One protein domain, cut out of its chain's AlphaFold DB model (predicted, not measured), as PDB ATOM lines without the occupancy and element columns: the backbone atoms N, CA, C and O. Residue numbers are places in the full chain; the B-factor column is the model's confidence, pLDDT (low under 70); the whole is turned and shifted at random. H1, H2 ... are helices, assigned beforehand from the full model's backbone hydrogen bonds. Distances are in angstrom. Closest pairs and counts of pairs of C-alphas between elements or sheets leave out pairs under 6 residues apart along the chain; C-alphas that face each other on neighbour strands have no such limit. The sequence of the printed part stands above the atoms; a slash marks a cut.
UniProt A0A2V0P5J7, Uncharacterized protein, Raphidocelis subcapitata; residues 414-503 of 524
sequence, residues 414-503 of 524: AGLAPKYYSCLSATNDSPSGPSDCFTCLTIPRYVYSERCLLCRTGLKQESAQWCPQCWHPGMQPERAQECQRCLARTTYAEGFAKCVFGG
ATOM      1  N   ALA A 414     260.114 264.764 312.019       75.38
ATOM      2  CA  ALA A 414     261.559 264.538 311.973       75.38
ATOM      3  C   ALA A 414     262.311 265.725 311.334       75.38
ATOM      4  O   ALA A 414     263.360 266.130 311.832       75.38
ATOM      5  N   GLY A 415     261.742 266.347 310.292       83.69
ATOM      6  CA  GLY A 415     262.308 267.541 309.650       83.69
ATOM      7  C   GLY A 415     262.229 268.807 310.515       83.69
ATOM      8  O   GLY A 415     263.080 269.695 310.409       83.69
ATOM      9  N   LEU A 416     261.243 268.886 311.415       88.50
ATOM     10  CA  LEU A 416     261.099 269.992 312.369       88.50
ATOM     11  C   LEU A 416     261.974 269.832 313.615       88.50
ATOM     12  O   LEU A 416     262.234 270.832 314.286       88.50
ATOM     13  N   ALA A 417     262.457 268.624 313.918       88.56
ATOM     14  CA  ALA A 417     263.175 268.338 315.158       88.56
ATOM     15  C   ALA A 417     264.366 269.270 315.435       88.56
ATOM     16  O   ALA A 417     264.410 269.833 316.531       88.56
ATOM     17  N   PRO A 418     265.276 269.553 314.479       90.81
ATOM     18  CA  PRO A 418     266.383 270.477 314.734       90.81
ATOM     19  C   PRO A 418     265.911 271.884 315.125       90.81
ATOM     20  O   PRO A 418     266.476 272.511 316.020       90.81
ATOM     21  N   LYS A 419     264.836 272.375 314.493       92.75
ATOM     22  CA  LYS A 419     264.267 273.702 314.773       92.75
ATOM     23  C   LYS A 419     263.530 273.727 316.103       92.75
ATOM     24  O   LYS A 419     263.619 274.712 316.829       92.75
ATOM     25  N   TYR A 420     262.840 272.640 316.432       92.50
ATOM     26  CA  TYR A 420     262.167 272.482 317.712       92.50
ATOM     27  C   TYR A 420     263.160 272.487 318.873       92.50
ATOM     28  O   TYR A 420     263.026 273.298 319.783       92.50
ATOM     29  N   TYR A 421     264.202 271.658 318.807       91.75
ATOM     30  CA  TYR A 421     265.223 271.607 319.853       91.75
ATOM     31  C   TYR A 421     266.022 272.911 319.957       91.75
ATOM     32  O   TYR A 421     266.318 273.363 321.063       91.75
ATOM     33  N   SER A 422     266.284 273.581 318.828       91.88
ATOM     34  CA  SER A 422     266.855 274.932 318.826       91.88
ATOM     35  C   SER A 422     265.937 275.953 319.516       91.88
ATOM     36  O   SER A 422     266.418 276.766 320.302       91.88
ATOM     37  N   CYS A 423     264.623 275.879 319.285       92.44
ATOM     38  CA  CYS A 423     263.636 276.717 319.968       92.44
ATOM     39  C   CYS A 423     263.623 276.465 321.481       92.44
ATOM     40  O   CYS A 423     263.674 277.420 322.257       92.44
ATOM     41  N   LEU A 424     263.605 275.198 321.911       91.31
ATOM     42  CA  LEU A 424     263.632 274.837 323.333       91.31
ATOM     43  C   LEU A 424     264.876 275.397 324.029       91.31
ATOM     44  O   LEU A 424     264.765 276.027 325.075       91.31
ATOM     45  N   SER A 425     266.049 275.240 323.411       88.50
ATOM     46  CA  SER A 425     267.299 275.795 323.939       88.50
ATOM     47  C   SER A 425     267.267 277.326 324.008       88.50
ATOM     48  O   SER A 425     267.622 277.898 325.034       88.50
ATOM     49  N   ALA A 426     266.774 278.002 322.965       88.25
ATOM     50  CA  ALA A 426     266.694 279.465 322.926       88.25
ATOM     51  C   ALA A 426     265.684 280.065 323.921       88.25
ATOM     52  O   ALA A 426     265.755 281.257 324.215       88.25
ATOM     53  N   THR A 427     264.734 279.264 324.408       86.69
ATOM     54  CA  THR A 427     263.651 279.693 325.310       86.69
ATOM     55  C   THR A 427     263.801 279.154 326.728       86.69
ATOM     56  O   THR A 427     262.951 279.432 327.570       86.69
ATOM     57  N   ASN A 428     264.888 278.430 327.001       83.19
ATOM     58  CA  ASN A 428     265.171 277.798 328.285       83.19
ATOM     59  C   ASN A 428     265.139 278.794 329.455       83.19
ATOM     60  O   ASN A 428     264.544 278.508 330.489       83.19
ATOM     61  N   ASP A 429     265.699 279.986 329.242       80.56
ATOM     62  CA  ASP A 429     265.760 281.057 330.244       80.56
ATOM     63  C   ASP A 429     264.649 282.111 330.051       80.56
ATOM     64  O   ASP A 429     264.655 283.168 330.681       80.56
ATOM     65  N   SER A 430     263.692 281.861 329.148       76.88
ATOM     66  CA  SER A 430     262.576 282.780 328.920       76.88
ATOM     67  C   SER A 430     261.516 282.620 330.015       76.88
ATOM     68  O   SER A 430     261.142 281.490 330.318       76.88
ATOM     69  N   PRO A 431     260.908 283.710 330.521       70.88
ATOM     70  CA  PRO A 431     259.811 283.617 331.493       70.88
ATOM     71  C   PRO A 431     258.576 282.869 330.962       70.88
ATOM     72  O   PRO A 431     257.863 282.206 331.707       70.88
ATOM     73  N   SER A 432     258.346 282.955 329.650       68.88
ATOM     74  CA  SER A 432     257.305 282.193 328.937       68.88
ATOM     75  C   SER A 432     257.663 280.708 328.727       68.88
ATOM     76  O   SER A 432     256.790 279.876 328.494       68.88
ATOM     77  N   GLY A 433     258.942 280.359 328.879       77.25
ATOM     78  CA  GLY A 433     259.430 278.989 328.936       77.25
ATOM     79  C   GLY A 433     259.410 278.199 327.615       77.25
ATOM     80  O   GLY A 433     259.047 278.710 326.546       77.25
ATOM     81  N   PRO A 434     259.810 276.915 327.692       78.88
ATOM     82  CA  PRO A 434     259.938 276.014 326.543       78.88
ATOM     83  C   PRO A 434     258.604 275.472 326.000       78.88
ATOM     84  O   PRO A 434     258.566 274.911 324.900       78.88
ATOM     85  N   SER A 435     257.490 275.632 326.726       75.44
ATOM     86  CA  SER A 435     256.170 275.127 326.311       75.44
ATOM     87  C   SER A 435     255.676 275.718 324.992       75.44
ATOM     88  O   SER A 435     254.988 275.038 324.232       75.44
ATOM     89  N   ASP A 436     256.050 276.955 324.670       81.38
ATOM     90  CA  ASP A 436     255.532 277.650 323.485       81.38
ATOM     91  C   ASP A 436     256.085 277.086 322.175       81.38
ATOM     92  O   ASP A 436     255.404 277.097 321.146       81.38
ATOM     93  N   CYS A 437     257.298 276.523 322.216       88.38
ATOM     94  CA  CYS A 437     257.874 275.814 321.078       88.38
ATOM     95  C   CYS A 437     256.997 274.620 320.679       88.38
ATOM     96  O   CYS A 437     256.869 274.310 319.494       88.38
ATOM     97  N   PHE A 438     256.358 273.959 321.653       85.31
ATOM     98  CA  PHE A 438     255.453 272.845 321.378       85.31
ATOM     99  C   PHE A 438     254.182 273.320 320.667       85.31
ATOM    100  O   PHE A 438     253.723 272.656 319.739       85.31
ATOM    101  N   THR A 439     253.645 274.490 321.022       83.31
ATOM    102  CA  THR A 439     252.460 275.060 320.358       83.31
ATOM    103  C   THR A 439     252.683 275.228 318.851       83.31
ATOM    104  O   THR A 439     251.798 274.879 318.068       83.31
ATOM    105  N   CYS A 440     253.881 275.638 318.420       87.69
ATOM    106  CA  CYS A 440     254.238 275.716 316.996       87.69
ATOM    107  C   CYS A 440     254.141 274.368 316.260       87.69
ATOM    108  O   CYS A 440     253.737 274.321 315.097       87.69
ATOM    109  N   LEU A 441     254.464 273.258 316.932       84.00
ATOM    110  CA  LEU A 441     254.349 271.913 316.356       84.00
ATOM    111  C   LEU A 441     252.896 271.449 316.195       84.00
ATOM    112  O   LEU A 441     252.635 270.511 315.447       84.00
ATOM    113  N   THR A 442     251.942 272.089 316.876       79.25
ATOM    114  CA  THR A 442     250.512 271.755 316.750       79.25
ATOM    115  C   THR A 442     249.830 272.437 315.563       79.25
ATOM    116  O   THR A 442     248.679 272.121 315.252       79.25
ATOM    117  N   ILE A 443     250.527 273.364 314.897       80.75
ATOM    118  CA  ILE A 443     249.999 274.106 313.753       80.75
ATOM    119  C   ILE A 443     249.874 273.162 312.548       80.75
ATOM    120  O   ILE A 443     250.822 272.444 312.232       80.75
ATOM    121  N   PRO A 444     248.727 273.137 311.846       70.06
ATOM    122  CA  PRO A 444     248.589 272.305 310.663       70.06
ATOM    123  C   PRO A 444     249.507 272.827 309.549       70.06
ATOM    124  O   PRO A 444     249.435 274.005 309.205       70.06
ATOM    125  N   ARG A 445     250.260 271.919 308.913       80.81
ATOM    126  CA  ARG A 445     251.232 272.130 307.815       80.81
ATOM    127  C   ARG A 445     252.641 272.526 308.270       80.81
ATOM    128  O   ARG A 445     252.848 273.572 308.882       80.81
ATOM    129  N   TYR A 446     253.613 271.737 307.807       84.44
ATOM    130  CA  TYR A 446     255.045 271.876 308.079       84.44
ATOM    131  C   TYR A 446     255.576 273.308 307.958       84.44
ATOM    132  O   TYR A 446     256.225 273.796 308.877       84.44
ATOM    133  N   VAL A 447     255.257 274.005 306.860       89.25
ATOM    134  CA  VAL A 447     255.779 275.355 306.591       89.25
ATOM    135  C   VAL A 447     255.393 276.368 307.673       89.25
ATOM    136  O   VAL A 447     256.205 277.212 308.043       89.25
ATOM    137  N   TYR A 448     254.181 276.282 308.229       89.69
ATOM    138  CA  TYR A 448     253.737 277.208 309.272       89.69
ATOM    139  C   TYR A 448     254.353 276.859 310.625       89.69
ATOM    140  O   TYR A 448     254.821 277.756 311.324       89.69
ATOM    141  N   SER A 449     254.448 275.569 310.959       89.00
ATOM    142  CA  SER A 449     255.168 275.110 312.152       89.00
ATOM    143  C   SER A 449     256.637 275.526 312.124       89.00
ATOM    144  O   SER A 449     257.147 276.060 313.104       89.00
ATOM    145  N   GLU A 450     257.308 275.346 310.987       92.44
ATOM    146  CA  GLU A 450     258.692 275.766 310.770       92.44
ATOM    147  C   GLU A 450     258.865 277.272 310.990       92.44
ATOM    148  O   GLU A 450     259.735 277.690 311.756       92.44
ATOM    149  N   ARG A 451     258.021 278.097 310.359       94.81
ATOM    150  CA  ARG A 451     258.082 279.559 310.505       94.81
ATOM    151  C   ARG A 451     257.767 280.010 311.928       94.81
ATOM    152  O   ARG A 451     258.444 280.898 312.437       94.81
ATOM    153  N   CYS A 452     256.808 279.365 312.586       93.44
ATOM    154  CA  CYS A 452     256.492 279.610 313.987       93.44
ATOM    155  C   CYS A 452     257.691 279.315 314.901       93.44
ATOM    156  O   CYS A 452     258.047 280.155 315.726       93.44
ATOM    157  N   LEU A 453     258.356 278.166 314.717       93.81
ATOM    158  CA  LEU A 453     259.551 277.806 315.484       93.81
ATOM    159  C   LEU A 453     260.675 278.821 315.265       93.81
ATOM    160  O   LEU A 453     261.260 279.299 316.230       93.81
ATOM    161  N   LEU A 454     260.931 279.215 314.014       95.06
ATOM    162  CA  LEU A 454     261.940 280.228 313.687       95.06
ATOM    163  C   LEU A 454     261.610 281.599 314.295       95.06
ATOM    164  O   LEU A 454     262.504 282.262 314.817       95.06
ATOM    165  N   CYS A 455     260.339 282.011 314.262       94.56
ATOM    166  CA  CYS A 455     259.856 283.226 314.919       94.56
ATOM    167  C   CYS A 455     260.181 283.188 316.415       94.56
ATOM    168  O   CYS A 455     260.823 284.099 316.936       94.56
ATOM    169  N   ARG A 456     259.815 282.099 317.100       92.50
ATOM    170  CA  ARG A 456     260.033 281.966 318.541       92.50
ATOM    171  C   ARG A 456     261.522 281.953 318.898       92.50
ATOM    172  O   ARG A 456     261.929 282.699 319.787       92.50
ATOM    173  N   THR A 457     262.330 281.179 318.172       92.81
ATOM    174  CA  THR A 457     263.789 281.114 318.354       92.81
ATOM    175  C   THR A 457     264.461 282.472 318.143       92.81
ATOM    176  O   THR A 457     265.384 282.824 318.876       92.81
ATOM    177  N   GLY A 458     264.018 283.238 317.141       90.94
ATOM    178  CA  GLY A 458     264.639 284.510 316.769       90.94
ATOM    179  C   GLY A 458     264.321 285.667 317.716       90.94
ATOM    180  O   GLY A 458     265.186 286.505 317.950       90.94
ATOM    181  N   LEU A 459     263.103 285.721 318.265       87.94
ATOM    182  CA  LEU A 459     262.646 286.871 319.050       87.94
ATOM    183  C   LEU A 459     263.138 286.876 320.506       87.94
ATOM    184  O   LEU A 459     263.287 287.953 321.072       87.94
ATOM    185  N   LYS A 460     263.377 285.705 321.116       79.75
ATOM    186  CA  LYS A 460     263.953 285.547 322.474       79.75
ATOM    187  C   LYS A 460     263.329 286.420 323.583       79.75
ATOM    188  O   LYS A 460     263.996 286.774 324.547       79.75
ATOM    189  N   GLN A 461     262.044 286.746 323.473       82.25
ATOM    190  CA  GLN A 461     261.320 287.566 324.448       82.25
ATOM    191  C   GLN A 461     259.931 287.000 324.731       82.25
ATOM    192  O   GLN A 461     259.406 286.206 323.948       82.25
ATOM    193  N   GLU A 462     259.318 287.415 325.839       81.06
ATOM    194  CA  GLU A 462     258.032 286.872 326.298       81.06
ATOM    195  C   GLU A 462     256.910 287.015 325.259       81.06
ATOM    196  O   GLU A 462     256.141 286.079 325.051       81.06
ATOM    197  N   SER A 463     256.841 288.139 324.535       81.75
ATOM    198  CA  SER A 463     255.830 288.350 323.488       81.75
ATOM    199  C   SER A 463     255.929 287.338 322.338       81.75
ATOM    200  O   SER A 463     254.945 287.101 321.638       81.75
ATOM    201  N   ALA A 464     257.070 286.662 322.171       84.31
ATOM    202  CA  ALA A 464     257.237 285.634 321.150       84.31
ATOM    203  C   ALA A 464     256.395 284.371 321.405       84.31
ATOM    204  O   ALA A 464     256.234 283.569 320.486       84.31
ATOM    205  N   GLN A 465     255.789 284.207 322.590       83.94
ATOM    206  CA  GLN A 465     254.788 283.157 322.823       83.94
ATOM    207  C   GLN A 465     253.591 283.256 321.859       83.94
ATOM    208  O   GLN A 465     252.876 282.282 321.639       83.94
ATOM    209  N   TRP A 466     253.372 284.438 321.268       89.38
ATOM    210  CA  TRP A 466     252.306 284.704 320.306       89.38
ATOM    211  C   TRP A 466     252.696 284.382 318.853       89.38
ATOM    212  O   TRP A 466     251.849 284.496 317.969       89.38
ATOM    213  N   CYS A 467     253.923 283.914 318.580       91.25
ATOM    214  CA  CYS A 467     254.335 283.447 317.246       91.25
ATOM    215  C   CYS A 467     253.364 282.429 316.599       91.25
ATOM    216  O   CYS A 467     253.133 282.551 315.393       91.25
ATOM    217  N   PRO A 468     252.730 281.485 317.335       89.25
ATOM    218  CA  PRO A 468     251.703 280.602 316.771       89.25
ATOM    219  C   PRO A 468     250.485 281.331 316.196       89.25
ATOM    220  O   PRO A 468     249.842 280.812 315.290       89.25
ATOM    221  N   GLN A 469     250.178 282.532 316.694       88.88
ATOM    222  CA  GLN A 469     249.075 283.362 316.205       88.88
ATOM    223  C   GLN A 469     249.464 284.192 314.979       88.88
ATOM    224  O   GLN A 469     248.591 284.580 314.212       88.88
ATOM    225  N   CYS A 470     250.758 284.443 314.765       90.62
ATOM    226  CA  CYS A 470     251.243 285.052 313.527       90.62
ATOM    227  C   CYS A 470     251.366 284.016 312.398       90.62
ATOM    228  O   CYS A 470     251.097 284.309 311.241       90.62
ATOM    229  N   TRP A 471     251.778 282.788 312.714       92.00
ATOM    230  CA  TRP A 471     252.109 281.772 311.712       92.00
ATOM    231  C   TRP A 471     251.106 280.616 311.711       92.00
ATOM    232  O   TRP A 471     251.466 279.492 312.040       92.00
ATOM    233  N   HIS A 472     249.856 280.873 311.309       88.75
ATOM    234  CA  HIS A 472     248.810 279.846 311.183       88.75
ATOM    235  C   HIS A 472     248.204 279.795 309.764       88.75
ATOM    236  O   HIS A 472     248.276 280.785 309.039       88.75
ATOM    237  N   PRO A 473     247.532 278.695 309.358       82.88
ATOM    238  CA  PRO A 473     247.064 278.509 307.978       82.88
ATOM    239  C   PRO A 473     246.074 279.541 307.435       82.88
ATOM    240  O   PRO A 473     245.865 279.588 306.227       82.88
ATOM    241  N   GLY A 474     245.437 280.319 308.311       85.94
ATOM    242  CA  GLY A 474     244.493 281.374 307.937       85.94
ATOM    243  C   GLY A 474     245.128 282.763 307.829       85.94
ATOM    244  O   GLY A 474     244.431 283.700 307.450       85.94
ATOM    245  N   MET A 475     246.413 282.914 308.168       88.19
ATOM    246  CA  MET A 475     247.123 284.187 308.068       88.19
ATOM    247  C   MET A 475     247.929 284.252 306.773       88.19
ATOM    248  O   MET A 475     248.685 283.337 306.452       88.19
ATOM    249  N   GLN A 476     247.775 285.357 306.039       91.50
ATOM    250  CA  GLN A 476     248.585 285.617 304.850       91.50
ATOM    251  C   GLN A 476     250.059 285.832 305.237       91.50
ATOM    252  O   GLN A 476     250.307 286.458 306.274       91.50
ATOM    253  N   PRO A 477     251.036 285.359 304.440       90.81
ATOM    254  CA  PRO A 477     252.460 285.461 304.768       90.81
ATOM    255  C   PRO A 477     252.938 286.883 305.083       90.81
ATOM    256  O   PRO A 477     253.736 287.071 305.999       90.81
ATOM    257  N   GLU A 478     252.431 287.889 304.373       93.00
ATOM    258  CA  GLU A 478     252.783 289.298 304.576       93.00
ATOM    259  C   GLU A 478     252.313 289.776 305.955       93.00
ATOM    260  O   GLU A 478     253.091 290.335 306.731       93.00
ATOM    261  N   ARG A 479     251.064 289.449 306.311       91.81
ATOM    262  CA  ARG A 479     250.482 289.763 307.623       91.81
ATOM    263  C   ARG A 479     251.171 288.991 308.750       91.81
ATOM    264  O   ARG A 479     251.379 289.543 309.827       91.81
ATOM    265  N   ALA A 480     251.573 287.745 308.507       92.50
ATOM    266  CA  ALA A 480     252.348 286.950 309.458       92.50
ATOM    267  C   ALA A 480     253.707 287.601 309.760       92.50
ATOM    268  O   ALA A 480     254.118 287.696 310.918       92.50
ATOM    269  N   GLN A 481     254.386 288.113 308.728       94.00
ATOM    270  CA  GLN A 481     255.648 288.841 308.874       94.00
ATOM    271  C   GLN A 481     255.470 290.192 309.575       94.00
ATOM    272  O   GLN A 481     256.321 290.585 310.373       94.00
ATOM    273  N   GLU A 482     254.393 290.925 309.294       92.75
ATOM    274  CA  GLU A 482     254.038 292.147 310.030       92.75
ATOM    275  C   GLU A 482     253.776 291.857 311.507       92.75
ATOM    276  O   GLU A 482     254.375 292.501 312.367       92.75
ATOM    277  N   CYS A 483     252.979 290.829 311.798       92.12
ATOM    278  CA  CYS A 483     252.712 290.350 313.152       92.12
ATOM    279  C   CYS A 483     254.020 290.002 313.877       92.12
ATOM    280  O   CYS A 483     254.278 290.521 314.961       92.12
ATOM    281  N   GLN A 484     254.913 289.223 313.253       94.00
ATOM    282  CA  GLN A 484     256.223 288.894 313.827       94.00
ATOM    283  C   GLN A 484     257.091 290.140 314.075       94.00
ATOM    284  O   GLN A 484     257.732 290.242 315.122       94.00
ATOM    285  N   ARG A 485     257.124 291.096 313.136       94.00
ATOM    286  CA  ARG A 485     257.867 292.360 313.301       94.00
ATOM    287  C   ARG A 485     257.298 293.213 314.434       94.00
ATOM    288  O   ARG A 485     258.076 293.833 315.156       94.00
ATOM    289  N   CYS A 486     255.979 293.225 314.607       92.12
ATOM    290  CA  CYS A 486     255.332 293.883 315.735       92.12
ATOM    291  C   CYS A 486     255.695 293.190 317.051       92.12
ATOM    292  O   CYS A 486     256.124 293.862 317.990       92.12
ATOM    293  N   LEU A 487     255.618 291.851 317.109       90.62
ATOM    294  CA  LEU A 487     256.010 291.094 318.300       90.62
ATOM    295  C   LEU A 487     257.450 291.402 318.696       90.62
ATOM    296  O   LEU A 487     257.694 291.589 319.879       90.62
ATOM    297  N   ALA A 488     258.366 291.545 317.732       89.25
ATOM    298  CA  ALA A 488     259.768 291.903 317.965       89.25
ATOM    299  C   ALA A 488     259.970 293.225 318.727       89.25
ATOM    300  O   ALA A 488     260.994 293.397 319.378       89.25
ATOM    301  N   ARG A 489     259.008 294.152 318.658       90.62
ATOM    302  CA  ARG A 489     259.105 295.498 319.247       90.62
ATOM    303  C   ARG A 489     258.182 295.709 320.446       90.62
ATOM    304  O   ARG A 489     258.200 296.788 321.030       90.62
ATOM    305  N   THR A 490     257.363 294.717 320.786       84.44
ATOM    306  CA  THR A 490     256.262 294.883 321.739       84.44
ATOM    307  C   THR A 490     256.479 294.023 322.977       84.44
ATOM    308  O   THR A 490     256.903 292.868 322.884       84.44
ATOM    309  N   THR A 491     256.158 294.584 324.142       81.50
ATOM    310  CA  THR A 491     256.175 293.864 325.421       81.50
ATOM    311  C   THR A 491     255.064 292.812 325.472       81.50
ATOM    312  O   THR A 491     254.118 292.829 324.682       81.50
ATOM    313  N   TYR A 492     255.151 291.877 326.418       75.19
ATOM    314  CA  TYR A 492     254.155 290.816 326.588       75.19
ATOM    315  C   TYR A 492     252.715 291.338 326.712       75.19
ATOM    316  O   TYR A 492     251.824 290.854 326.011       75.19
ATOM    317  N   ALA A 493     252.508 292.334 327.585       70.19
ATOM    318  CA  ALA A 493     251.187 292.846 327.957       70.19
ATOM    319  C   ALA A 493     250.420 293.431 326.763       70.19
ATOM    320  O   ALA A 493     249.195 293.361 326.707       70.19
ATOM    321  N   GLU A 494     251.148 293.973 325.791       74.62
ATOM    322  CA  GLU A 494     250.571 294.626 324.623       74.62
ATOM    323  C   GLU A 494     250.645 293.754 323.362       74.62
ATOM    324  O   GLU A 494     249.878 293.967 322.424       74.62
ATOM    325  N   GLY A 495     251.534 292.753 323.341       74.19
ATOM    326  CA  GLY A 495     251.862 291.969 322.150       74.19
ATOM    327  C   GLY A 495     250.661 291.258 321.532       74.19
ATOM    328  O   GLY A 495     250.511 291.262 320.314       74.19
ATOM    329  N   PHE A 496     249.758 290.703 322.343       75.25
ATOM    330  CA  PHE A 496     248.573 290.023 321.813       75.25
ATOM    331  C   PHE A 496     247.593 291.005 321.160       75.25
ATOM    332  O   PHE A 496     247.249 290.863 319.989       75.25
ATOM    333  N   ALA A 497     247.172 292.036 321.896       78.00
ATOM    334  CA  ALA A 497     246.183 292.993 321.412       78.00
ATOM    335  C   ALA A 497     246.713 293.824 320.232       78.00
ATOM    336  O   ALA A 497     246.020 293.964 319.225       78.00
ATOM    337  N   LYS A 498     247.953 294.326 320.322       79.56
ATOM    338  CA  LYS A 498     248.539 295.201 319.299       79.56
ATOM    339  C   LYS A 498     249.004 294.445 318.060       79.56
ATOM    340  O   LYS A 498     248.757 294.916 316.963       79.56
ATOM    341  N   CYS A 499     249.639 293.280 318.206       83.94
ATOM    342  CA  CYS A 499     250.285 292.623 317.062       83.94
ATOM    343  C   CYS A 499     249.431 291.553 316.385       83.94
ATOM    344  O   CYS A 499     249.560 291.352 315.180       83.94
ATOM    345  N   VAL A 500     248.573 290.856 317.135       79.06
ATOM    346  CA  VAL A 500     247.724 289.793 316.568       79.06
ATOM    347  C   VAL A 500     246.427 290.382 316.003       79.06
ATOM    348  O   VAL A 500     245.997 289.999 314.910       79.06
ATOM    349  N   PHE A 501     245.825 291.351 316.706       78.75
ATOM    350  CA  PHE A 501     244.543 291.960 316.319       78.75
ATOM    351  C   PHE A 501     244.645 293.379 315.766       78.75
ATOM    352  O   PHE A 501     243.808 293.749 314.941       78.75
ATOM    353  N   GLY A 502     245.650 294.160 316.171       66.69
ATOM    354  CA  GLY A 502     245.928 295.461 315.574       66.69
ATOM    355  C   GLY A 502     246.422 295.264 314.146       66.69
ATOM    356  O   GLY A 502     247.600 295.015 313.916       66.69
ATOM    357  N   GLY A 503     245.511 295.298 313.169       58.91
ATOM    358  CA  GLY A 503     245.889 295.320 311.756       58.91
ATOM    359  C   GLY A 503     246.939 296.411 311.554       58.91
ATOM    360  O   GLY A 503     246.723 297.520 312.032       58.91
TER     361      GLY A 503
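What this domain is: This is residues 414 to 503 of the 524 residues of an uncharacterized protein of Raphidocelis subcapitata (UniProt A0A2V0P5J7). Six helices stand side by side in two rows, H1, H3, H5 and H2, H4, H6, the rows running opposite ways, with H3 and H4 in the middle. The printed part has 90 residues, 67 of them in six named helices, H1 to H6 in order along the chain, with no named strand; the class is all helix. They are compact, radius of gyration of the C-alphas 11.8 A, spanning 35 by 28 by 16 A.

How they stand to each other: H1, residues 414 to 427, touches H3, residues 446 to 459, the same way at a shallow tilt of 19 degrees; closest C-alphas Cys 423 and Thr 457, 4.7 A. H2, residues 435 to 441, and H3 form a hairpin; closest C-alphas Cys 440 and Ser 449, 5.0 A. H4, residues 462 to 470, and H5, residues 477 to 489, form another; closest C-alphas Cys 470 and Ala 480, 4.6 A. H6, residues 492 to 501, touches H4; closest C-alphas Ser 463 and Tyr 492, 4.3 A. H1 and H6 are apart. Every O i to N i+4 pair is within hydrogen-bond range in H3, but 8 of 10 in H1, 1 of 3 in H2 with 4 of 4 O i to N i+3, 1 of 5 in H4 with 5 of 6, 8 of 9 in H5, 3 of 6 in H6.

Where its parts are: H1, 20.3 A long, begins at C-alpha 414 (261.559, 264.538, 311.973); H3 is 20.1 A, H5 18.8 A. H6 ends at C-alpha 501 (244.543, 291.960, 316.319).

The domain as a whole: The printed part has no cut and no long link; pLDDT is under 70 at residues 432, 502 and 503.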